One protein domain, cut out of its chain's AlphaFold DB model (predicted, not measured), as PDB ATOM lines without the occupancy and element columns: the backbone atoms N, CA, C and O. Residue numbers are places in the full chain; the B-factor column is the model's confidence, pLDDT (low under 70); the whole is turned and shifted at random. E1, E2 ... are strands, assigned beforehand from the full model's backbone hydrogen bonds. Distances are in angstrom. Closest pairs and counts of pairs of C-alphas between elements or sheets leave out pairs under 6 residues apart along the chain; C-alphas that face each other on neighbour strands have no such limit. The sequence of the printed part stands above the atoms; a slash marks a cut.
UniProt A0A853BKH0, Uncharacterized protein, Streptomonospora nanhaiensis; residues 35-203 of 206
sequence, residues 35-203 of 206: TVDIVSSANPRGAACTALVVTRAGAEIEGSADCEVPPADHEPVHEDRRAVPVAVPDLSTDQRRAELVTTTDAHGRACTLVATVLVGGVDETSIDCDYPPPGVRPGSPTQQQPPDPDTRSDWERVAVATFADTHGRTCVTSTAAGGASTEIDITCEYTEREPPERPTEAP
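AT A GLANCE: This is residues 35 to 203 of the 206 residues of an uncharacterized protein of Streptomonospora nanhaiensis (UniProt A0A853BKH0). Three twisted sheets stand one behind the next like fanned cards, only partly face to face, with E7 E6 E5 E8 in the middle, E3 E2 E1 E4 over one side of it and E9 E10 E11 over the other. E7, at an edge of the middle sheet, is the strand that meets both other sheets, while loops and the last residues run round the outside. The printed part has 169 residues with no named helix and eleven named strands, E1 to E11 in order along the chain; the class is all strand, and each sheet is antiparallel throughout. It is compact, with a radius of gyration of the C-alphas of 16.1 A and spans of 47 by 43 by 25 A.

IN THESE COORDINATES: E1, residues 35 to 42, begins at C-alpha 35 (142.746, -8.929, 180.266) and is 22.9 A long. E2 is residues 48 to 56, 25.9 A. E3, residues 59 to 68, 26.7 A, bends by 66 degrees at residue 62. E4 is residues 79 to 83. E5, residues 96 to 104, and E6, residues 110 to 118, are 25.7 A each. E7, residues 121 to 130, 27.1 A, bends by 66 degrees at residue 124. E8 is residues 142 to 144. E9 is residues 159 to 164. E10, residues 170 to 178, is 26.5 A long, and E11, residues 181 to 189, is 26.8 A, ending at C-alpha 189 (116.662, -11.151, 173.430).

HOW THE PARTS SIT: E1 E2 E3, E5 E6 E7 and E9 E10 E11 are meanders, each strand the antiparallel neighbour of the one before. E1 E2 E3 E4 and E5 E6 E7 E8 are Greek keys, a meander plus a fourth strand pairing with the first. Within hydrogen-bond range are N 39 and O 51 of E1 and E2, 2.8 A; N 50 and O 66 of E2 and E3, 2.8 A; N 38 and O 82 of E1 and E4, 2.8 A; N 99 and O 115 of E5 and E6, 2.8 A; N 116 and O 124 of E6 and E7, 2.8 A; N 100 and O 144 of E5 and E8, 2.7 A; N 171 and O 163 of E10 and E9, 2.8 A; N 172 and O 187 of E10 and E11, 2.8 A. The three sheets form a stack of sheets, face to face in turn. E3 and E7 touch, closest at the C-alphas of Ser 64 and Ser 126, 5.5 A. E7 and E11 touch, closest at the C-alphas of Asp 128 and Thr 187, 5.7 A. E3 and E11 are apart. Residues 161 to 162 of E9 pair antiparallel with residues 200 to 201.

THE WHOLE: The C-alphas farthest apart are those of Ala 72 and Thr 93, 49.3 A. The printed part has no cut. The links E4 to E5, E7 to E8 and E8 to E9 are long. Mean pLDDT of the printed part is 83.2; residues 88 to 95, 148 to 158, 177 to 181 and 194 to 203 are under 70.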
ATOM      1  N   THR A  35     143.278  -8.989 181.636       85.75
ATOM      2  CA  THR A  35     142.746  -8.929 180.266       85.75
ATOM      3  C   THR A  35     141.414  -9.658 180.194       85.75
ATOM      4  O   THR A  35     141.154 -10.555 180.995       85.75
ATOM      5  N   VAL A  36     140.586  -9.277 179.226       89.00
ATOM      6  CA  VAL A  36     139.289  -9.898 178.964       89.00
ATOM      7  C   VAL A  36     139.311 -10.441 177.542       89.00
ATOM      8  O   VAL A  36     139.553  -9.685 176.602       89.00
ATOM      9  N   ASP A  37     139.068 -11.736 177.388       92.38
ATOM     10  CA  ASP A  37     138.981 -12.413 176.097       92.38
ATOM     11  C   ASP A  37     137.572 -12.969 175.887       92.38
ATOM     12  O   ASP A  37     136.944 -13.457 176.824       92.38
ATOM     13  N   ILE A  38     137.105 -12.972 174.640       93.44
ATOM     14  CA  ILE A  38     136.005 -13.834 174.211       93.44
ATOM     15  C   ILE A  38     136.589 -15.065 173.530       93.44
ATOM     16  O   ILE A  38     137.434 -14.954 172.638       93.44
ATOM     17  N   VAL A  39     136.104 -16.233 173.941       95.62
ATOM     18  CA  VAL A  39     136.466 -17.541 173.404       95.62
ATOM     19  C   VAL A  39     135.227 -18.183 172.796       95.62
ATOM     20  O   VAL A  39     134.285 -18.513 173.511       95.62
ATOM     21  N   SER A  40     135.229 -18.385 171.482       97.00
ATOM     22  CA  SER A  40     134.141 -19.069 170.777       97.00
ATOM     23  C   SER A  40     134.544 -20.522 170.520       97.00
ATOM     24  O   SER A  40     135.656 -20.796 170.067       97.00
ATOM     25  N   SER A  41     133.656 -21.464 170.825       97.06
ATOM     26  CA  SER A  41     133.874 -22.895 170.598       97.06
ATOM     27  C   SER A  41     132.570 -23.619 170.271       97.06
ATOM     28  O   SER A  41     131.482 -23.120 170.556       97.06
ATOM     29  N   ALA A  42     132.673 -24.816 169.697       96.62
ATOM     30  CA  ALA A  42     131.533 -25.697 169.480       96.62
ATOM     31  C   ALA A  42     131.596 -26.863 170.469       96.62
ATOM     32  O   ALA A  42     132.622 -27.545 170.570       96.62
ATOM     33  N   ASN A  43     130.507 -27.129 171.188       93.38
ATOM     34  CA  ASN A  43     130.465 -28.271 172.097       93.38
ATOM     35  C   ASN A  43     130.209 -29.595 171.335       93.38
ATOM     36  O   ASN A  43     129.779 -29.579 170.179       93.38
ATOM     37  N   PRO A  44     130.402 -30.775 171.961       94.12
ATOM     38  CA  PRO A  44     130.199 -32.069 171.292       94.12
ATOM     39  C   PRO A  44     128.773 -32.340 170.789       94.12
ATOM     40  O   PRO A  44     128.556 -33.308 170.063       94.12
ATOM     41  N   ARG A  45     127.789 -31.533 171.202       93.19
ATOM     42  CA  ARG A  45     126.396 -31.602 170.736       93.19
ATOM     43  C   ARG A  45     126.111 -30.615 169.597       93.19
ATOM     44  O   ARG A  45     124.967 -30.532 169.167       93.19
ATOM     45  N   GLY A  46     127.125 -29.891 169.121       92.38
ATOM     46  CA  GLY A  46     127.015 -28.912 168.042       92.38
ATOM     47  C   GLY A  46     126.503 -27.539 168.476       92.38
ATOM     48  O   GLY A  46     126.199 -26.731 167.607       92.38
ATOM     49  N   ALA A  47     126.395 -27.254 169.779       96.06
ATOM     50  CA  ALA A  47     126.031 -25.909 170.228       96.06
ATOM     51  C   ALA A  47     127.217 -24.950 170.058       96.06
ATOM     52  O   ALA A  47     128.355 -25.311 170.378       96.06
ATOM     53  N   ALA A  48     126.925 -23.740 169.596       97.25
ATOM     54  CA  ALA A  48     127.831 -22.608 169.552       97.25
ATOM     55  C   ALA A  48     127.921 -21.999 170.955       97.25
ATOM     56  O   ALA A  48     126.943 -21.472 171.475       97.25
ATOM     57  N   CYS A  49     129.088 -22.112 171.577       97.19
ATOM     58  CA  CYS A  49     129.376 -21.568 172.895       97.19
ATOM     59  C   CYS A  49     130.328 -20.382 172.780       97.19
ATOM     60  O   CYS A  49     131.299 -20.430 172.018       97.19
ATOM     61  N   THR A  50     130.084 -19.359 173.588       96.56
ATOM     62  CA  THR A  50     130.924 -18.169 173.706       96.56
ATOM     63  C   THR A  50     131.177 -17.929 175.178       96.56
ATOM     64  O   THR A  50     130.246 -17.691 175.940       96.56
ATOM     65  N   ALA A  51     132.439 -18.039 175.574       93.62
ATOM     66  CA  ALA A  51     132.888 -17.783 176.928       93.62
ATOM     67  C   ALA A  51     133.586 -16.429 177.006       93.62
ATOM     68  O   ALA A  51     134.370 -16.067 176.126       93.62
ATOM     69  N   LEU A  52     133.322 -15.706 178.080       91.19
ATOM     70  CA  LEU A  52     134.071 -14.541 178.498       91.19
ATOM     71  C   LEU A  52     135.097 -14.990 179.529       91.19
ATOM     72  O   LEU A  52     134.743 -15.655 180.495       91.19
ATOM     73  N   VAL A  53     136.365 -14.669 179.303       90.94
ATOM     74  CA  VAL A  53     137.478 -15.158 180.116       90.94
ATOM     75  C   VAL A  53     138.287 -13.976 180.617       90.94
ATOM     76  O   VAL A  53     138.884 -13.238 179.829       90.94
ATOM     77  N   VAL A  54     138.360 -13.824 181.936       88.50
ATOM     78  CA  VAL A  54     139.211 -12.831 182.587       88.50
ATOM     79  C   VAL A  54     140.515 -13.492 183.004       88.50
ATOM     80  O   VAL A  54     140.541 -14.457 183.768       88.50
ATOM     81  N   THR A  55     141.627 -12.956 182.511       86.44
ATOM     82  CA  THR A  55     142.969 -13.465 182.805       86.44
ATOM     83  C   THR A  55     143.760 -12.436 183.600       86.44
ATOM     84  O   THR A  55     143.849 -11.282 183.196       86.44
ATOM     85  N   ARG A  56     144.409 -12.844 184.694       84.88
ATOM     86  CA  ARG A  56     145.335 -12.008 185.476       84.88
ATOM     87  C   ARG A  56     146.656 -12.747 185.660       84.88
ATOM     88  O   ARG A  56     146.677 -13.892 186.094       84.88
ATOM     89  N   ALA A  57     147.773 -12.101 185.314       83.25
ATOM     90  CA  ALA A  57     149.105 -12.727 185.305       83.25
ATOM     91  C   ALA A  57     149.178 -14.063 184.524       83.25
ATOM     92  O   ALA A  57     149.958 -14.947 184.873       83.25
ATOM     93  N   GLY A  58     148.365 -14.219 183.473       80.62
ATOM     94  CA  GLY A  58     148.314 -15.439 182.660       80.62
ATOM     95  C   GLY A  58     147.467 -16.581 183.235       80.62
ATOM     96  O   GLY A  58     147.405 -17.635 182.608       80.62
ATOM     97  N   ALA A  59     146.814 -16.391 184.386       82.94
ATOM     98  CA  ALA A  59     145.843 -17.336 184.934       82.94
ATOM     99  C   ALA A  59     144.412 -16.835 184.707       82.94
ATOM    100  O   ALA A  59     144.128 -15.661 184.944       82.94
ATOM    101  N   GLU A  60     143.527 -17.729 184.269       83.75
ATOM    102  CA  GLU A  60     142.084 -17.492 184.251       83.75
ATOM    103  C   GLU A  60     141.580 -17.405 185.691       83.75
ATOM    104  O   GLU A  60     141.859 -18.287 186.508       83.75
ATOM    105  N   ILE A  61     140.910 -16.302 186.012       81.12
ATOM    106  CA  ILE A  61     140.406 -16.031 187.361       81.12
ATOM    107  C   ILE A  61     138.883 -16.055 187.424       81.12
ATOM    108  O   ILE A  61     138.340 -16.349 188.483       81.12
ATOM    109  N   GLU A  62     138.220 -15.780 186.303       80.12
ATOM    110  CA  GLU A  62     136.772 -15.671 186.225       80.12
ATOM    111  C   GLU A  62     136.296 -15.823 184.781       80.12
ATOM    112  O   GLU A  62     137.033 -15.506 183.839       80.12
ATOM    113  N   GLY A  63     135.064 -16.300 184.615       82.69
ATOM    114  CA  GLY A  63     134.428 -16.348 183.316       82.69
ATOM    115  C   GLY A  63     132.964 -16.756 183.367       82.69
ATOM    116  O   GLY A  63     132.514 -17.449 184.279       82.69
ATOM    117  N   SER A  64     132.239 -16.338 182.341       90.44
ATOM    118  CA  SER A  64     130.866 -16.743 182.050       90.44
ATOM    119  C   SER A  64     130.819 -17.369 180.664       90.44
ATOM    120  O   SER A  64     131.717 -17.167 179.847       90.44
ATOM    121  N   ALA A  65     129.795 -18.169 180.385       93.94
ATOM    122  CA  ALA A  65     129.621 -18.746 179.064       93.94
ATOM    123  C   ALA A  65     128.149 -18.803 178.694       93.94
ATOM    124  O   ALA A  65     127.321 -19.217 179.503       93.94
ATOM    125  N   ASP A  66     127.874 -18.469 177.442       96.19
ATOM    126  CA  ASP A  66     126.565 -18.615 176.838       96.19
ATOM    127  C   ASP A  66     126.638 -19.570 175.639       96.19
ATOM    128  O   ASP A  66     127.540 -19.478 174.796       96.19
ATOM    129  N   CYS A  67     125.699 -20.514 175.574       96.50
ATOM    130  CA  CYS A  67     125.675 -21.576 174.576       96.50
ATOM    131  C   CYS A  67     124.286 -21.725 173.962       96.50
ATOM    132  O   CYS A  67     123.318 -22.006 174.666       96.50
ATOM    133  N   GLU A  68     124.230 -21.725 172.635       95.19
ATOM    134  CA  GLU A  68     122.992 -21.904 171.883       95.19
ATOM    135  C   GLU A  68     123.188 -22.888 170.723       95.19
ATOM    136  O   GLU A  68     124.287 -23.056 170.190       95.19
ATOM    137  N   VAL A  69     122.122 -23.578 170.318       96.06
ATOM    138  CA  VAL A  69     122.149 -24.389 169.096       96.06
ATOM    139  C   VAL A  69     122.071 -23.448 167.888       96.06
ATOM    140  O   VAL A  69     121.102 -22.701 167.797       96.06
ATOM    141  N   PRO A  70     123.043 -23.479 166.957       94.44
ATOM    142  CA  PRO A  70     123.034 -22.587 165.805       94.44
ATOM    143  C   PRO A  70     121.814 -22.832 164.900       94.44
ATOM    144  O   PRO A  70     121.362 -23.979 164.768       94.44
ATOM    145  N   PRO A  71     121.309 -21.789 164.215       93.44
ATOM    146  CA  PRO A  71     120.375 -21.954 163.109       93.44
ATOM    147  C   PRO A  71     120.931 -22.913 162.049       93.44
ATOM    148  O   PRO A  71     122.139 -23.057 161.884       93.44
ATOM    149  N   ALA A  72     120.048 -23.569 161.291       90.75
ATOM    150  CA  ALA A  72     120.436 -24.646 160.373       90.75
ATOM    151  C   ALA A  72     121.412 -24.226 159.252       90.75
ATOM    152  O   ALA A  72     122.051 -25.082 158.643       90.75
ATOM    153  N   ASP A  73     121.495 -22.933 158.950       89.62
ATOM    154  CA  ASP A  73     122.390 -22.327 157.962       89.62
ATOM    155  C   ASP A  73     123.698 -21.778 158.561       89.62
ATOM    156  O   ASP A  73     124.528 -21.255 157.818       89.62
ATOM    157  N   HIS A  74     123.905 -21.920 159.873       90.56
ATOM    158  CA  HIS A  74     125.103 -21.479 160.582       90.56
ATOM    159  C   HIS A  74     125.939 -22.686 161.019       90.56
ATOM    160  O   HIS A  74     125.466 -23.586 161.712       90.56
ATOM    161  N   GLU A  75     127.210 -22.704 160.619       92.12
ATOM    162  CA  GLU A  75     128.174 -23.689 161.106       92.12
ATOM    163  C   GLU A  75     128.851 -23.145 162.374       92.12
ATOM    164  O   GLU A  75     129.370 -22.025 162.344       92.12
ATOM    165  N   PRO A  76     128.853 -23.889 163.496       92.12
ATOM    166  CA  PRO A  76     129.472 -23.414 164.721       92.12
ATOM    167  C   PRO A  76     130.999 -23.376 164.577       92.12
ATOM    168  O   PRO A  76     131.631 -24.300 164.065       92.12
ATOM    169  N   VAL A  77     131.613 -22.313 165.085       94.88
ATOM    170  CA  VAL A  77     133.067 -22.141 165.121       94.88
ATOM    171  C   VAL A  77     133.680 -23.026 166.200       94.88
ATOM    172  O   VAL A  77     133.293 -22.982 167.365       94.88
ATOM    173  N   HIS A  78     134.678 -23.821 165.825       91.12
ATOM    174  CA  HIS A  78     135.306 -24.766 166.746       91.12
ATOM    175  C   HIS A  78     136.344 -24.135 167.679       91.12
ATOM    176  O   HIS A  78     136.469 -24.582 168.818       91.12
ATOM    177  N   GLU A  79     137.066 -23.114 167.216       93.06
ATOM    178  CA  GLU A  79     138.080 -22.423 168.010       93.06
ATOM    179  C   GLU A  79     138.268 -20.990 167.500       93.06
ATOM    180  O   GLU A  79     138.705 -20.767 166.372       93.06
ATOM    181  N   ASP A  80     137.938 -20.017 168.344       97.00
ATOM    182  CA  ASP A  80     138.303 -18.610 168.190       97.00
ATOM    183  C   ASP A  80     138.601 -18.034 169.573       97.00
ATOM    184  O   ASP A  80     137.896 -18.323 170.541       97.00
ATOM    185  N   ARG A  81     139.633 -17.199 169.672       95.75
ATOM    186  CA  ARG A  81     139.910 -16.407 170.869       95.75
ATOM    187  C   ARG A  81     140.341 -15.018 170.446       95.75
ATOM    188  O   ARG A  81     141.293 -14.870 169.678       95.75
ATOM    189  N   ARG A  82     139.702 -14.000 171.014       94.38
ATOM    190  CA  ARG A  82     140.057 -12.602 170.769       94.38
ATOM    191  C   ARG A  82     139.926 -11.754 172.021       94.38
ATOM    192  O   ARG A  82     138.995 -11.931 172.801       94.38
ATOM    193  N   ALA A  83     140.824 -10.788 172.155       90.62
ATOM    194  CA  ALA A  83     140.754  -9.800 173.217       90.62
ATOM    195  C   ALA A  83     139.549  -8.872 173.019       90.62
ATOM    196  O   ALA A  83     139.301  -8.379 171.913       90.62
ATOM    197  N   VAL A  84     138.835  -8.595 174.107       86.38
ATOM    198  CA  VAL A  84     137.817  -7.550 174.181       86.38
ATOM    199  C   VAL A  84     138.462  -6.313 174.797       86.38
ATOM    200  O   VAL A  84     138.967  -6.378 175.920       86.38
ATOM    201  N   PRO A  85     138.468  -5.169 174.097       79.19
ATOM    202  CA  PRO A  85     138.973  -3.938 174.674       79.19
ATOM    203  C   PRO A  85     137.984  -3.435 175.730       79.19
ATOM    204  O   PRO A  85     137.037  -2.725 175.411       79.19
ATOM    205  N   VAL A  86     138.205  -3.805 176.991       78.81
ATOM    206  CA  VAL A  86     137.536  -3.185 178.136       78.81
ATOM    207  C   VAL A  86     138.433  -2.059 178.625       78.81
ATOM    208  O   VAL A  86     139.512  -2.302 179.167       78.81
ATOM    209  N   ALA A  87     138.025  -0.810 178.398       72.94
ATOM    210  CA  ALA A  87     138.722   0.329 178.976       72.94
ATOM    211  C   ALA A  87     138.729   0.212 180.509       72.94
ATOM    212  O   ALA A  87     137.669   0.165 181.129       72.94
ATOM    213  N   VAL A  88     139.923   0.185 181.106       66.56
ATOM    214  CA  VAL A  88     140.111   0.248 182.559       66.56
ATOM    215  C   VAL A  88     140.413   1.703 182.918       66.56
ATOM    216  O   VAL A  88     141.548   2.141 182.709       66.56
ATOM    217  N   PRO A  89     139.423   2.505 183.361       62.62
ATOM    218  CA  PRO A  89     139.685   3.860 183.820       62.62
ATOM    219  C   PRO A  89     140.686   3.884 184.981       62.62
ATOM    220  O   PRO A  89     140.835   2.909 185.720       62.62
ATOM    221  N   ASP A  90     141.346   5.031 185.154       59.97
ATOM    222  CA  ASP A  90     142.152   5.336 186.339       59.97
ATOM    223  C   ASP A  90     141.212   5.548 187.536       59.97
ATOM    224  O   ASP A  90     140.821   6.666 187.880       59.97
ATOM    225  N   LEU A  91     140.722   4.435 188.076       61.09
ATOM    226  CA  LEU A  91     139.843   4.395 189.233       61.09
ATOM    227  C   LEU A  91     140.665   4.702 190.490       61.09
ATOM    228  O   LEU A  91     141.761   4.167 190.678       61.09
ATOM    229  N   SER A  92     140.135   5.535 191.391       62.75
ATOM    230  CA  SER A  92     140.743   5.681 192.717       62.75
ATOM    231  C   SER A  92     140.611   4.372 193.495       62.75
ATOM    232  O   SER A  92     139.649   3.631 193.285       62.75
ATOM    233  N   THR A  93     141.523   4.114 194.438       57.16
ATOM    234  CA  THR A  93     141.394   3.020 195.418       57.16
ATOM    235  C   THR A  93     139.959   2.959 195.950       57.16
ATOM    236  O   THR A  93     139.424   3.982 196.369       57.16
ATOM    237  N   ASP A  94     139.351   1.778 195.852       58.69
ATOM    238  CA  ASP A  94     137.981   1.426 196.264       58.69
ATOM    239  C   ASP A  94     136.834   1.731 195.279       58.69
ATOM    240  O   ASP A  94     135.685   1.406 195.577       58.69
ATOM    241  N   GLN A  95     137.100   2.265 194.082       66.38
ATOM    242  CA  GLN A  95     136.057   2.387 193.053       66.38
ATOM    243  C   GLN A  95     135.899   1.101 192.231       66.38
ATOM    244  O   GLN A  95     136.874   0.518 191.753       66.38
ATOM    245  N   ARG A  96     134.638   0.699 192.039       73.75
ATOM    246  CA  ARG A  96     134.194  -0.322 191.084       73.75
ATOM    247  C   ARG A  96     133.199   0.322 190.119       73.75
ATOM    248  O   ARG A  96     132.384   1.143 190.538       73.75
ATOM    249  N   ARG A  97     133.268  -0.033 188.839       76.81
ATOM    250  CA  ARG A  97     132.365   0.453 187.790       76.81
ATOM    251  C   ARG A  97     131.986  -0.709 186.889       76.81
ATOM    252  O   ARG A  97     132.864  -1.387 186.375       76.81
ATOM    253  N   ALA A  98     130.695  -0.899 186.671       81.44
ATOM    254  CA  ALA A  98     130.222  -1.818 185.652       81.44
ATOM    255  C   ALA A  98     130.336  -1.179 184.260       81.44
ATOM    256  O   ALA A  98     130.033   0.004 184.079       81.44
ATOM    257  N   GLU A  99     130.750  -1.975 183.283       86.31
ATOM    258  CA  GLU A  99     130.797  -1.645 181.863       86.31
ATOM    259  C   GLU A  99     129.975  -2.674 181.094       86.31
ATOM    260  O   GLU A  99     130.190  -3.876 181.230       86.31
ATOM    261  N   LEU A 100     129.057  -2.204 180.260       89.19
ATOM    262  CA  LEU A 100     128.466  -2.990 179.191       89.19
ATOM    263  C   LEU A 100     129.370  -2.919 177.972       89.19
ATOM    264  O   LEU A 100     129.731  -1.831 177.515       89.19
ATOM    265  N   VAL A 101     129.679  -4.077 177.403       91.62
ATOM    266  CA  VAL A 101     130.346  -4.167 176.109       91.62
ATOM    267  C   VAL A 101     129.464  -4.959 175.162       91.62
ATOM    268  O   VAL A 101     129.045  -6.072 175.466       91.62
ATOM    269  N   THR A 102     129.194  -4.386 173.997       94.00
ATOM    270  CA  THR A 102     128.514  -5.079 172.905       94.00
ATOM    271  C   THR A 102     129.532  -5.476 171.851       94.00
ATOM    272  O   THR A 102     130.471  -4.730 171.551       94.00
ATOM    273  N   THR A 103     129.402  -6.678 171.305       95.25
ATOM    274  CA  THR A 103     130.317  -7.216 170.296       95.25
ATOM    275  C   THR A 103     129.674  -8.380 169.556       95.25
ATOM    276  O   THR A 103     128.680  -8.940 169.997       95.25
ATOM    277  N   THR A 104     130.252  -8.774 168.428       95.75
ATOM    278  CA  THR A 104     129.798  -9.945 167.669       95.75
ATOM    279  C   THR A 104     130.798 -11.072 167.848       95.75
ATOM    280  O   THR A 104     131.999 -10.842 167.678       95.75
ATOM    281  N   ASP A 105     130.331 -12.264 168.220       95.56
ATOM    282  CA  ASP A 105     131.184 -13.447 168.343       95.56
ATOM    283  C   ASP A 105     131.570 -14.076 167.000       95.56
ATOM    284  O   ASP A 105     131.142 -13.630 165.935       95.56
ATOM    285  N   ALA A 106     132.442 -15.087 167.044       96.88
ATOM    286  CA  ALA A 106     132.904 -15.739 165.824       96.88
ATOM    287  C   ALA A 106     131.805 -16.576 165.158       96.88
ATOM    288  O   ALA A 106     131.870 -16.809 163.954       96.88
ATOM    289  N   HIS A 107     130.790 -16.990 165.922       96.06
ATOM    290  CA  HIS A 107     129.612 -17.683 165.403       96.06
ATOM    291  C   HIS A 107     128.648 -16.728 164.682       96.06
ATOM    292  O   HIS A 107     127.741 -17.179 163.991       96.06
ATOM    293  N   GLY A 108     128.853 -15.412 164.807       95.00
ATOM    294  CA  GLY A 108     127.986 -14.384 164.237       95.00
ATOM    295  C   GLY A 108     126.863 -13.935 165.172       95.00
ATOM    296  O   GLY A 108     125.982 -13.190 164.736       95.00
ATOM    297  N   ARG A 109     126.889 -14.342 166.446       96.62
ATOM    298  CA  ARG A 109     125.914 -13.910 167.453       96.62
ATOM    299  C   ARG A 109     126.209 -12.493 167.918       96.62
ATOM    300  O   ARG A 109     127.366 -12.086 168.044       96.62
ATOM    301  N   ALA A 110     125.152 -11.741 168.189       96.75
ATOM    302  CA  ALA A 110     125.224 -10.473 168.896       96.75
ATOM    303  C   ALA A 110     125.383 -10.762 170.386       96.75
ATOM    304  O   ALA A 110     124.535 -11.435 170.957       96.75
ATOM    305  N   CYS A 111     126.447 -10.263 171.004       96.06
ATOM    306  CA  CYS A 111     126.755 -10.492 172.406       96.06
ATOM    307  C   CYS A 111     126.747  -9.177 173.179       96.06
ATOM    308  O   CYS A 111     127.244  -8.150 172.712       96.06
ATOM    309  N   THR A 112     126.237  -9.222 174.400       94.94
ATOM    310  CA  THR A 112     126.364  -8.155 175.388       94.94
ATOM    311  C   THR A 112     126.914  -8.780 176.644       94.94
ATOM    312  O   THR A 112     126.400  -9.783 177.130       94.94
ATOM    313  N   LEU A 113     127.989  -8.193 177.137       91.75
ATOM    314  CA  LEU A 113     128.623  -8.611 178.367       91.75
ATOM    315  C   LEU A 113     128.640  -7.471 179.364       91.75
ATOM    316  O   LEU A 113     128.739  -6.301 178.988       91.75
ATOM    317  N   VAL A 114     128.584  -7.842 180.631       89.50
ATOM    318  CA  VAL A 114     128.860  -6.954 181.750       89.50
ATOM    319  C   VAL A 114     130.268  -7.263 182.229       89.50
ATOM    320  O   VAL A 114     130.625  -8.427 182.372       89.50
ATOM    321  N   ALA A 115     131.064  -6.231 182.473       85.94
ATOM    322  CA  ALA A 115     132.364  -6.338 183.114       85.94
ATOM    323  C   ALA A 115     132.436  -5.385 184.306       85.94
ATOM    324  O   ALA A 115     132.266  -4.173 184.155       85.94
ATOM    325  N   THR A 116     132.740  -5.914 185.486       83.88
ATOM    326  CA  THR A 116     133.043  -5.108 186.666       83.88
ATOM    327  C   THR A 116     134.508  -4.708 186.633       83.88
ATOM    328  O   THR A 116     135.420  -5.513 186.835       83.88
ATOM    329  N   VAL A 117     134.735  -3.427 186.375       82.75
ATOM    330  CA  VAL A 117     136.053  -2.810 186.347       82.75
ATOM    331  C   VAL A 117     136.403  -2.273 187.729       82.75
ATOM    332  O   VAL A 117     135.606  -1.586 188.368       82.75
ATOM    333  N   LEU A 118     137.616  -2.563 188.186       79.00
ATOM    334  CA  LEU A 118     138.165  -2.115 189.461       79.00
ATOM    335  C   LEU A 118     139.607  -1.631 189.290       79.00
ATOM    336  O   LEU A 118     140.244  -1.817 188.250       79.00
ATOM    337  N   VAL A 119     140.155  -1.043 190.350       74.00
ATOM    338  CA  VAL A 119     141.569  -0.663 190.389       74.00
ATOM    339  C   VAL A 119     142.451  -1.881 190.107       74.00
ATOM    340  O   VAL A 119     142.484  -2.838 190.879       74.00
ATOM    341  N   GLY A 120     143.190  -1.827 189.000       71.12
ATOM    342  CA  GLY A 120     144.121  -2.880 188.600       71.12
ATOM    343  C   GLY A 120     143.531  -3.989 187.723       71.12
ATOM    344  O   GLY A 120     144.284  -4.889 187.353       71.12
ATOM    345  N   GLY A 121     142.251  -3.941 187.331       79.88
ATOM    346  CA  GLY A 121     141.741  -4.872 186.323       79.88
ATOM    347  C   GLY A 121     140.225  -5.033 186.251       79.88
ATOM    348  O   GLY A 121     139.453  -4.143 186.586       79.88
ATOM    349  N   VAL A 122     139.835  -6.212 185.780       82.56
ATOM    350  CA  VAL A 122     138.458  -6.695 185.648       82.56
ATOM    351  C   VAL A 122     138.317  -7.931 186.540       82.56
ATOM    352  O   VAL A 122     139.321  -8.623 186.776       82.56
ATOM    353  N   ASP A 123     137.120  -8.134 187.076       77.19
ATOM    354  CA  ASP A 123     136.731  -9.243 187.956       77.19
ATOM    355  C   ASP A 123     135.462  -9.868 187.371       77.19
ATOM    356  O   ASP A 123     135.555 -10.594 186.384       77.19
ATOM    357  N   GLU A 124     134.298  -9.463 187.878       70.38
ATOM    358  CA  GLU A 124     133.039 -10.114 187.556       70.38
ATOM    359  C   GLU A 124     132.546  -9.862 186.142       70.38
ATOM    360  O   GLU A 124     132.514  -8.716 185.672       70.38
ATOM    361  N   THR A 125     132.123 -10.941 185.484       78.81
ATOM    362  CA  THR A 125     131.573 -10.845 184.142       78.81
ATOM    363  C   THR A 125     130.388 -11.770 183.887       78.81
ATOM    364  O   THR A 125     130.482 -12.969 184.130       78.81
ATOM    365  N   SER A 126     129.332 -11.237 183.272       90.50
ATOM    366  CA  SER A 126     128.231 -12.010 182.677       90.50
ATOM    367  C   SER A 126     128.187 -11.756 181.167       90.50
ATOM    368  O   SER A 126     128.652 -10.714 180.702       90.50
ATOM    369  N   ILE A 127     127.710 -12.726 180.387       93.62
ATOM    370  CA  ILE A 127     127.612 -12.636 178.926       93.62
ATOM    371  C   ILE A 127     126.309 -13.264 178.457       93.62
ATOM    372  O   ILE A 127     125.951 -14.353 178.890       93.62
ATOM    373  N   ASP A 128     125.658 -12.590 177.521       96.69
ATOM    374  CA  ASP A 128     124.489 -13.096 176.821       96.69
ATOM    375  C   ASP A 128     124.665 -12.861 175.317       96.69
ATOM    376  O   ASP A 128     124.942 -11.732 174.878       96.69
ATOM    377  N   CYS A 129     124.528 -13.932 174.535       96.62
ATOM    378  CA  CYS A 129     124.704 -13.933 173.091       96.62
ATOM    379  C   CYS A 129     123.487 -14.548 172.399       96.62
ATOM    380  O   CYS A 129     123.022 -15.610 172.785       96.62
ATOM    381  N   ASP A 130     123.033 -13.931 171.310       95.94
ATOM    382  CA  ASP A 130     121.880 -14.416 170.545       95.94
ATOM    383  C   ASP A 130     122.112 -14.244 169.036       95.94
ATOM    384  O   ASP A 130     122.769 -13.287 168.590       95.94
ATOM    385  N   TYR A 131     121.587 -15.164 168.227       95.12
ATOM    386  CA  TYR A 131     121.643 -15.037 166.773       95.12
ATOM    387  C   TYR A 131     120.701 -13.928 166.287       95.12
ATOM    388  O   TYR A 131     119.527 -13.889 166.657       95.12
ATOM    389  N   PRO A 132     121.165 -13.022 165.408       94.44
ATOM    390  CA  PRO A 132     120.279 -12.036 164.810       94.44
ATOM    391  C   PRO A 132     119.188 -12.722 163.965       94.44
ATOM    392  O   PRO A 132     119.484 -13.668 163.226       94.44
ATOM    393  N   PRO A 133     117.939 -12.222 163.990       93.00
ATOM    394  CA  PRO A 133     116.886 -12.704 163.108       93.00
ATOM    395  C   PRO A 133     117.268 -12.576 161.624       93.00
ATOM    396  O   PRO A 133     118.075 -11.714 161.257       93.00
ATOM    397  N   PRO A 134     116.650 -13.363 160.721       90.69
ATOM    398  CA  PRO A 134     116.950 -13.297 159.295       90.69
ATOM    399  C   PRO A 134     116.853 -11.874 158.726       90.69
ATOM    400  O   PRO A 134     115.831 -11.200 158.846       90.69
ATOM    401  N   GLY A 135     117.923 -11.426 158.067       89.94
ATOM    402  CA  GLY A 135     118.009 -10.088 157.471       89.94
ATOM    403  C   GLY A 135     118.429  -8.972 158.434       89.94
ATOM    404  O   GLY A 135     118.709  -7.865 157.970       89.94
ATOM    405  N   VAL A 136     118.541  -9.252 159.734       91.50
ATOM    406  CA  VAL A 136     119.123  -8.344 160.728       91.50
ATOM    407  C   VAL A 136     120.632  -8.570 160.779       91.50
ATOM    408  O   VAL A 136     121.115  -9.695 160.684       91.50
ATOM    409  N   ARG A 137     121.402  -7.485 160.892       91.44
ATOM    410  CA  ARG A 137     122.848  -7.554 161.131       91.44
ATOM    411  C   ARG A 137     123.143  -7.023 162.527       91.44
ATOM    412  O   ARG A 137     122.564  -5.993 162.875       91.44
ATOM    413  N   PRO A 138     124.070  -7.642 163.279       93.19
ATOM    414  CA  PRO A 138     124.533  -7.066 164.527       93.19
ATOM    415  C   PRO A 138     125.047  -5.641 164.296       93.19
ATOM    416  O   PRO A 138     125.746  -5.361 163.318       93.19
ATOM    417  N   GLY A 139     124.682  -4.734 165.198       91.31
ATOM    418  CA  GLY A 139     125.234  -3.384 165.229       91.31
ATOM    419  C   GLY A 139     126.730  -3.340 165.551       91.31
ATOM    420  O   GLY A 139     127.379  -4.359 165.783       91.31
ATOM    421  N   SER A 140     127.288  -2.128 165.558       92.50
ATOM    422  CA  SER A 140     128.712  -1.934 165.850       92.50
ATOM    423  C   SER A 140     129.034  -2.247 167.318       92.50
ATOM    424  O   SER A 140     128.199  -1.955 168.184       92.50
ATOM    425  N   PRO A 141     130.239  -2.774 167.608       91.69
ATOM    426  CA  PRO A 141     130.705  -2.942 168.975       91.69
ATOM    427  C   PRO A 141     130.743  -1.609 169.715       91.69
ATOM    428  O   PRO A 141     131.180  -0.598 169.157       91.69
ATOM    429  N   THR A 142     130.322  -1.613 170.973       91.94
ATOM    430  CA  THR A 142     130.367  -0.434 171.841       91.94
ATOM    431  C   THR A 142     130.778  -0.799 173.253       91.94
ATOM    432  O   THR A 142     130.698  -1.954 173.658       91.94
ATOM    433  N   GLN A 143     131.224   0.210 173.993       89.00
ATOM    434  CA  GLN A 143     131.471   0.127 175.421       89.00
ATOM    435  C   GLN A 143     130.788   1.320 176.086       89.00
ATOM    436  O   GLN A 143     130.986   2.464 175.664       89.00
ATOM    437  N   GLN A 144     129.980   1.056 177.104       85.75
ATOM    438  CA  GLN A 144     129.247   2.076 177.844       85.75
ATOM    439  C   GLN A 144     128.951   1.609 179.264       85.75
ATOM    440  O   GLN A 144     128.921   0.420 179.547       85.75
ATOM    441  N   GLN A 145     128.631   2.541 180.155       81.19
ATOM    442  CA  GLN A 145     128.050   2.165 181.439       81.19
ATOM    443  C   GLN A 145     126.680   1.504 181.253       81.19
ATOM    444  O   GLN A 145     125.926   1.927 180.365       81.19
ATOM    445  N   PRO A 146     126.319   0.534 182.114       77.56
ATOM    446  CA  PRO A 146     124.932   0.151 182.263       77.56
ATOM    447  C   PRO A 146     124.080   1.388 182.531       77.56
ATOM    448  O   PRO A 146     124.522   2.306 183.235       77.56
ATOM    449  N   PRO A 147     122.873   1.444 181.960       73.88
ATOM    450  CA  PRO A 147     121.955   2.501 182.308       73.88
ATOM    451  C   PRO A 147     121.646   2.459 183.803       73.88
ATOM    452  O   PRO A 147     121.346   1.401 184.346       73.88
ATOM    453  N   ASP A 148     121.684   3.625 184.441       69.00
ATOM    454  CA  ASP A 148     121.255   3.800 185.823       69.00
ATOM    455  C   ASP A 148     119.762   4.178 185.833       69.00
ATOM    456  O   ASP A 148     119.420   5.298 185.427       69.00
ATOM    457  N   PRO A 149     118.850   3.258 186.206       57.66
ATOM    458  CA  PRO A 149     117.422   3.544 186.197       57.66
ATOM    459  C   PRO A 149     116.997   4.438 187.377       57.66
ATOM    460  O   PRO A 149     115.947   5.079 187.288       57.66
ATOM    461  N   ASP A 150     117.813   4.546 188.435       62.94
ATOM    462  CA  ASP A 150     117.610   5.476 189.545       62.94
ATOM    463  C   ASP A 150     118.943   5.917 190.168       62.94
ATOM    464  O   ASP A 150     119.495   5.261 191.048       62.94
ATOM    465  N   THR A 151     119.368   7.134 189.820       58.75
ATOM    466  CA  THR A 151     120.548   7.823 190.388       58.75
ATOM    467  C   THR A 151     120.542   8.001 191.914       58.75
ATOM    468  O   THR A 151     121.511   8.515 192.480       58.75
ATOM    469  N   ARG A 152     119.436   7.668 192.590       56.16
ATOM    470  CA  ARG A 152     119.285   7.691 194.050       56.16
ATOM    471  C   ARG A 152     119.250   6.302 194.682       56.16
ATOM    472  O   ARG A 152     119.139   6.243 195.906       56.16
ATOM    473  N   SER A 153     119.330   5.228 193.896       54.84
ATOM    474  CA  SER A 153     119.375   3.866 194.421       54.84
ATOM    475  C   SER A 153     120.584   3.702 195.336       54.84
ATOM    476  O   SER A 153     121.718   4.022 194.973       54.84
ATOM    477  N   ASP A 154     120.328   3.243 196.558       57.22
ATOM    478  CA  ASP A 154     121.378   2.843 197.476       57.22
ATOM    479  C   ASP A 154     121.885   1.439 197.118       57.22
ATOM    480  O   ASP A 154     121.218   0.617 196.491       57.22
ATOM    481  N   TRP A 155     123.121   1.174 197.518       52.50
ATOM    482  CA  TRP A 155     123.873  -0.057 197.269       52.50
ATOM    483  C   TRP A 155     123.291  -1.294 197.984       52.50
ATOM    484  O   TRP A 155     123.912  -2.350 197.963       52.50
ATOM    485  N   GLU A 156     122.130  -1.183 198.634       53.78
ATOM    486  CA  GLU A 156     121.431  -2.289 199.305       53.78
ATOM    487  C   GLU A 156     120.257  -2.845 198.473       53.78
ATOM    488  O   GLU A 156     119.634  -3.834 198.869       53.78
ATOM    489  N   ARG A 157     119.932  -2.238 197.322       60.06
ATOM    490  CA  ARG A 157     118.802  -2.651 196.474       60.06
ATOM    491  C   ARG A 157     119.254  -3.469 195.269       60.06
ATOM    492  O   ARG A 157     120.275  -3.184 194.651       60.06
ATOM    493  N   VAL A 158     118.435  -4.466 194.914       63.06
ATOM    494  CA  VAL A 158     118.542  -5.118 193.608       63.06
ATOM    495  C   VAL A 158     117.963  -4.176 192.560       63.06
ATOM    496  O   VAL A 158     116.764  -3.894 192.596       63.06
ATOM    497  N   ALA A 159     118.797  -3.688 191.647       70.62
ATOM    498  CA  ALA A 159     118.366  -2.830 190.551       70.62
ATOM    499  C   ALA A 159     118.143  -3.678 189.296       70.62
ATOM    500  O   ALA A 159     119.062  -4.350 188.826       70.62
ATOM    501  N   VAL A 160     116.926  -3.641 188.749       77.25
ATOM    502  CA  VAL A 160     116.604  -4.283 187.469       77.25
ATOM    503  C   VAL A 160     116.452  -3.200 186.416       77.25
ATOM    504  O   VAL A 160     115.565  -2.366 186.558       77.25
ATOM    505  N   ALA A 161     117.276  -3.197 185.368       82.62
ATOM    506  CA  ALA A 161     117.193  -2.203 184.296       82.62
ATOM    507  C   ALA A 161     116.946  -2.868 182.941       82.62
ATOM    508  O   ALA A 161     117.707  -3.744 182.534       82.62
ATOM    509  N   THR A 162     115.915  -2.411 182.225       87.12
ATOM    510  CA  THR A 162     115.620  -2.826 180.842       87.12
ATOM    511  C   THR A 162     116.065  -1.759 179.846       87.12
ATOM    512  O   THR A 162     115.741  -0.588 180.031       87.12
ATOM    513  N   PHE A 163     116.779  -2.132 178.786       87.69
ATOM    514  CA  PHE A 163     117.293  -1.208 177.765       87.69
ATOM    515  C   PHE A 163     117.497  -1.901 176.412       87.69
ATOM    516  O   PHE A 163     117.403  -3.120 176.320       87.69
ATOM    517  N   ALA A 164     117.782  -1.129 175.363       90.31
ATOM    518  CA  ALA A 164     118.197  -1.664 174.066       90.31
ATOM    519  C   ALA A 164     119.725  -1.684 173.948       90.31
ATOM    520  O   ALA A 164     120.367  -0.662 174.215       90.31
ATOM    521  N   ASP A 165     120.308  -2.802 173.514       91.50
ATOM    522  CA  ASP A 165     121.716  -2.833 173.114       91.50
ATOM    523  C   ASP A 165     121.919  -2.249 171.702       91.50
ATOM    524  O   ASP A 165     120.974  -1.924 170.975       91.50
ATOM    525  N   THR A 166     123.177  -2.114 171.278       91.75
ATOM    526  CA  THR A 166     123.486  -1.593 169.938       91.75
ATOM    527  C   THR A 166     123.211  -2.582 168.812       91.75
ATOM    528  O   THR A 166     123.235  -2.186 167.646       91.75
ATOM    529  N   HIS A 167     122.935  -3.846 169.129       93.50
ATOM    530  CA  HIS A 167     122.511  -4.863 168.175       93.50
ATOM    531  C   HIS A 167     120.988  -4.870 167.963       93.50
ATOM    532  O   HIS A 167     120.516  -5.537 167.044       93.50
ATOM    533  N   GLY A 168     120.237  -4.077 168.733       90.62
ATOM    534  CA  GLY A 168     118.780  -3.992 168.658       90.62
ATOM    535  C   GLY A 168     118.065  -5.049 169.500       90.62
ATOM    536  O   GLY A 168     116.882  -5.294 169.272       90.62
ATOM    537  N   ARG A 169     118.764  -5.677 170.452       93.75
ATOM    538  CA  ARG A 169     118.182  -6.598 171.432       93.75
ATOM    539  C   ARG A 169     117.634  -5.821 172.622       93.75
ATOM    540  O   ARG A 169     118.204  -4.805 173.021       93.75
ATOM    541  N   THR A 170     116.557  -6.324 173.212       93.19
ATOM    542  CA  THR A 170     116.082  -5.866 174.517       93.19
ATOM    543  C   THR A 170     116.863  -6.617 175.585       93.19
ATOM    544  O   THR A 170     116.772  -7.837 175.674       93.19
ATOM    545  N   CYS A 171     117.629  -5.888 176.386       92.25
ATOM    546  CA  CYS A 171     118.430  -6.421 177.474       92.25
ATOM    547  C   CYS A 171     117.824  -6.061 178.826       92.25
ATOM    548  O   CYS A 171     117.308  -4.958 179.023       92.25
ATOM    549  N   VAL A 172     117.939  -6.982 179.773       90.19
ATOM    550  CA  VAL A 172     117.623  -6.786 181.183       90.19
ATOM    551  C   VAL A 172     118.879  -7.075 181.985       90.19
ATOM    552  O   VAL A 172     119.495  -8.120 181.814       90.19
ATOM    553  N   THR A 173     119.247  -6.151 182.865       87.19
ATOM    554  CA  THR A 173     120.273  -6.391 183.885       87.19
ATOM    555  C   THR A 173     119.616  -6.530 185.243       87.19
ATOM    556  O   THR A 173     118.660  -5.811 185.529       87.19
ATOM    557  N   SER A 174     120.132  -7.431 186.071       82.50
ATOM    558  CA  SER A 174     119.791  -7.545 187.487       82.50
ATOM    559  C   SER A 174     121.066  -7.355 188.291       82.50
ATOM    560  O   SER A 174     121.960  -8.193 188.247       82.50
ATOM    561  N   THR A 175     121.157  -6.243 189.010       77.38
ATOM    562  CA  THR A 175     122.310  -5.911 189.849       77.38
ATOM    563  C   THR A 175     121.979  -6.196 191.301       77.38
ATOM    564  O   THR A 175     121.062  -5.577 191.826       77.38
ATOM    565  N   ALA A 176     122.725  -7.072 191.964       73.00
ATOM    566  CA  ALA A 176     122.636  -7.319 193.397       73.00
ATOM    567  C   ALA A 176     123.925  -6.854 194.086       73.00
ATOM    568  O   ALA A 176     125.002  -7.398 193.861       73.00
ATOM    569  N   ALA A 177     123.830  -5.848 194.952       67.69
ATOM    570  CA  ALA A 177     124.962  -5.379 195.743       67.69
ATOM    571  C   ALA A 177     124.870  -5.904 197.187       67.69
ATOM    572  O   ALA A 177     123.823  -5.841 197.830       67.69
ATOM    573  N   GLY A 178     125.972  -6.468 197.689       58.62
ATOM    574  CA  GLY A 178     126.051  -7.066 199.019       58.62
ATOM    575  C   GLY A 178     127.446  -6.918 199.620       58.62
ATOM    576  O   GLY A 178     128.396  -7.576 199.202       58.62
ATOM    577  N   GLY A 179     127.589  -6.064 200.636       64.75
ATOM    578  CA  GLY A 179     128.881  -5.832 201.287       64.75
ATOM    579  C   GLY A 179     129.915  -5.214 200.337       64.75
ATOM    580  O   GLY A 179     129.790  -4.052 199.973       64.75
ATOM    581  N   ALA A 180     130.959  -5.970 199.976       62.31
ATOM    582  CA  ALA A 180     132.054  -5.509 199.108       62.31
ATOM    583  C   ALA A 180     131.967  -6.023 197.654       62.31
ATOM    584  O   ALA A 180     132.892  -5.776 196.873       62.31
ATOM    585  N   SER A 181     130.900  -6.751 197.305       63.22
ATOM    586  CA  SER A 181     130.668  -7.323 195.974       63.22
ATOM    587  C   SER A 181     129.386  -6.781 195.343       63.22
ATOM    588  O   SER A 181     128.414  -6.463 196.033       63.22
ATOM    589  N   THR A 182     129.398  -6.686 194.018       72.00
ATOM    590  CA  THR A 182     128.257  -6.290 193.195       72.00
ATOM    591  C   THR A 182     128.143  -7.311 192.089       72.00
ATOM    592  O   THR A 182     129.006  -7.306 191.221       72.00
ATOM    593  N   GLU A 183     127.099  -8.134 192.157       76.19
ATOM    594  CA  GLU A 183     126.805  -9.134 191.142       76.19
ATOM    595  C   GLU A 183     125.890  -8.540 190.076       76.19
ATOM    596  O   GLU A 183     124.893  -7.896 190.420       76.19
ATOM    597  N   ILE A 184     126.221  -8.703 188.795       82.06
ATOM    598  CA  ILE A 184     125.385  -8.215 187.693       82.06
ATOM    599  C   ILE A 184     125.151  -9.330 186.691       82.06
ATOM    600  O   ILE A 184     126.036  -9.697 185.917       82.06
ATOM    601  N   ASP A 185     123.902  -9.776 186.638       87.81
ATOM    602  CA  ASP A 185     123.444 -10.679 185.597       87.81
ATOM    603  C   ASP A 185     122.826  -9.905 184.431       87.81
ATOM    604  O   ASP A 185     122.264  -8.816 184.617       87.81
ATOM    605  N   ILE A 186     122.936 -10.461 183.226       91.81
ATOM    606  CA  ILE A 186     122.368  -9.887 182.010       91.81
ATOM    607  C   ILE A 186     121.682 -10.965 181.182       91.81
ATOM    608  O   ILE A 186     122.191 -12.064 181.007       91.81
ATOM    609  N   THR A 187     120.530 -10.616 180.627       93.94
ATOM    610  CA  THR A 187     119.844 -11.416 179.614       93.94
ATOM    611  C   THR A 187     119.411 -10.490 178.496       93.94
ATOM    612  O   THR A 187     118.891  -9.406 178.771       93.94
ATOM    613  N   CYS A 188     119.605 -10.892 177.248       94.50
ATOM    614  CA  CYS A 188     119.189 -10.115 176.092       94.50
ATOM    615  C   CYS A 188     118.446 -10.999 175.095       94.50
ATOM    616  O   CYS A 188     118.794 -12.149 174.871       94.50
ATOM    617  N   GLU A 189     117.434 -10.438 174.446       94.06
ATOM    618  CA  GLU A 189     116.662 -11.151 173.430       94.06
ATOM    619  C   GLU A 189     116.228 -10.208 172.308       94.06
ATOM    620  O   GLU A 189     115.934  -9.023 172.521       94.06
ATOM    621  N   TYR A 190     116.146 -10.733 171.087       90.44
ATOM    622  CA  TYR A 190     115.439 -10.047 170.009       90.44
ATOM    623  C   TYR A 190     113.927 -10.166 170.223       90.44
ATOM    624  O   TYR A 190     113.316 -11.200 169.958       90.44
ATOM    625  N   THR A 191     113.300  -9.082 170.678       83.88
ATOM    626  CA  THR A 191     111.852  -9.040 170.917       83.88
ATOM    627  C   THR A 191     111.107  -8.355 169.780       83.88
ATOM    628  O   THR A 191     111.571  -7.357 169.239       83.88
ATOM    629  N   GLU A 192     109.874  -8.788 169.498       75.75
ATOM    630  CA  GLU A 192     108.953  -8.016 168.641       75.75
ATOM    631  C   GLU A 192     108.438  -6.734 169.322       75.75
ATOM    632  O   GLU A 192     107.851  -5.865 168.677       75.75
ATOM    633  N   ARG A 193     108.616  -6.625 170.644       72.50
ATOM    634  CA  ARG A 193     108.256  -5.434 171.413       72.50
ATOM    635  C   ARG A 193     109.283  -4.337 171.177       72.50
ATOM    636  O   ARG A 193     110.480  -4.605 171.151       72.50
ATOM    637  N   GLU A 194     108.797  -3.107 171.050       68.94
ATOM    638  CA  GLU A 194     109.663  -1.938 170.985       68.94
ATOM    639  C   GLU A 194     110.414  -1.804 172.323       68.94
ATOM    640  O   GLU A 194     109.767  -1.821 173.379       68.94
ATOM    641  N   PRO A 195     111.758  -1.728 172.306       66.31
ATOM    642  CA  PRO A 195     112.531  -1.534 173.521       66.31
ATOM    643  C   PRO A 195     112.103  -0.244 174.226       66.31
ATOM    644  O   PRO A 195     111.692   0.715 173.563       66.31
ATOM    645  N   PRO A 196     112.202  -0.169 175.560       67.62
ATOM    646  CA  PRO A 196     111.815   1.042 176.261       67.62
ATOM    647  C   PRO A 196     112.716   2.213 175.834       67.62
ATOM    648  O   PRO A 196     113.938   2.087 175.791       67.62
ATOM    649  N   GLU A 197     112.117   3.379 175.556       65.31
ATOM    650  CA  GLU A 197     112.861   4.592 175.158       65.31
ATOM    651  C   GLU A 197     113.870   5.044 176.223       65.31
ATOM    652  O   GLU A 197     114.841   5.744 175.928       65.31
ATOM    653  N   ARG A 198     113.610   4.691 177.486       64.31
ATOM    654  CA  ARG A 198     114.469   4.977 178.631       64.31
ATOM    655  C   ARG A 198     114.556   3.758 179.543       64.31
ATOM    656  O   ARG A 198     113.570   3.036 179.652       64.31
ATOM    657  N   PRO A 199     115.683   3.582 180.246       66.38
ATOM    658  CA  PRO A 199     115.818   2.540 181.250       66.38
ATOM    659  C   PRO A 199     114.724   2.639 182.308       66.38
ATOM    660  O   PRO A 199     114.422   3.733 182.790       66.38
ATOM    661  N   THR A 200     114.133   1.505 182.667       67.38
ATOM    662  CA  THR A 200     113.083   1.431 183.690       67.38
ATOM    663  C   THR A 200     113.487   0.484 184.806       67.38
ATOM    664  O   THR A 200     113.851  -0.655 184.516       67.38
ATOM    665  N   GLU A 201     113.371   0.941 186.057       67.56
ATOM    666  CA  GLU A 201     113.477   0.082 187.240       67.56
ATOM    667  C   GLU A 201     112.172  -0.698 187.435       67.56
ATOM    668  O   GLU A 201     111.083  -0.117 187.402       67.56
ATOM    669  N   ALA A 202     112.274  -2.004 187.673       62.94
ATOM    670  CA  ALA A 202     111.153  -2.819 188.127       62.94
ATOM    671  C   ALA A 202     111.415  -3.313 189.558       62.94
ATOM    672  O   ALA A 202     112.483  -3.866 189.822       62.94
ATOM    673  N   PRO A 203     110.457  -3.173 190.493       54.97
ATOM    674  CA  PRO A 203     110.581  -3.832 191.781       54.97
ATOM    675  C   PRO A 203     110.494  -5.357 191.606       54.97
ATOM    676  O   PRO A 203     109.542  -5.855 191.008       54.97
TER     677      PRO A 203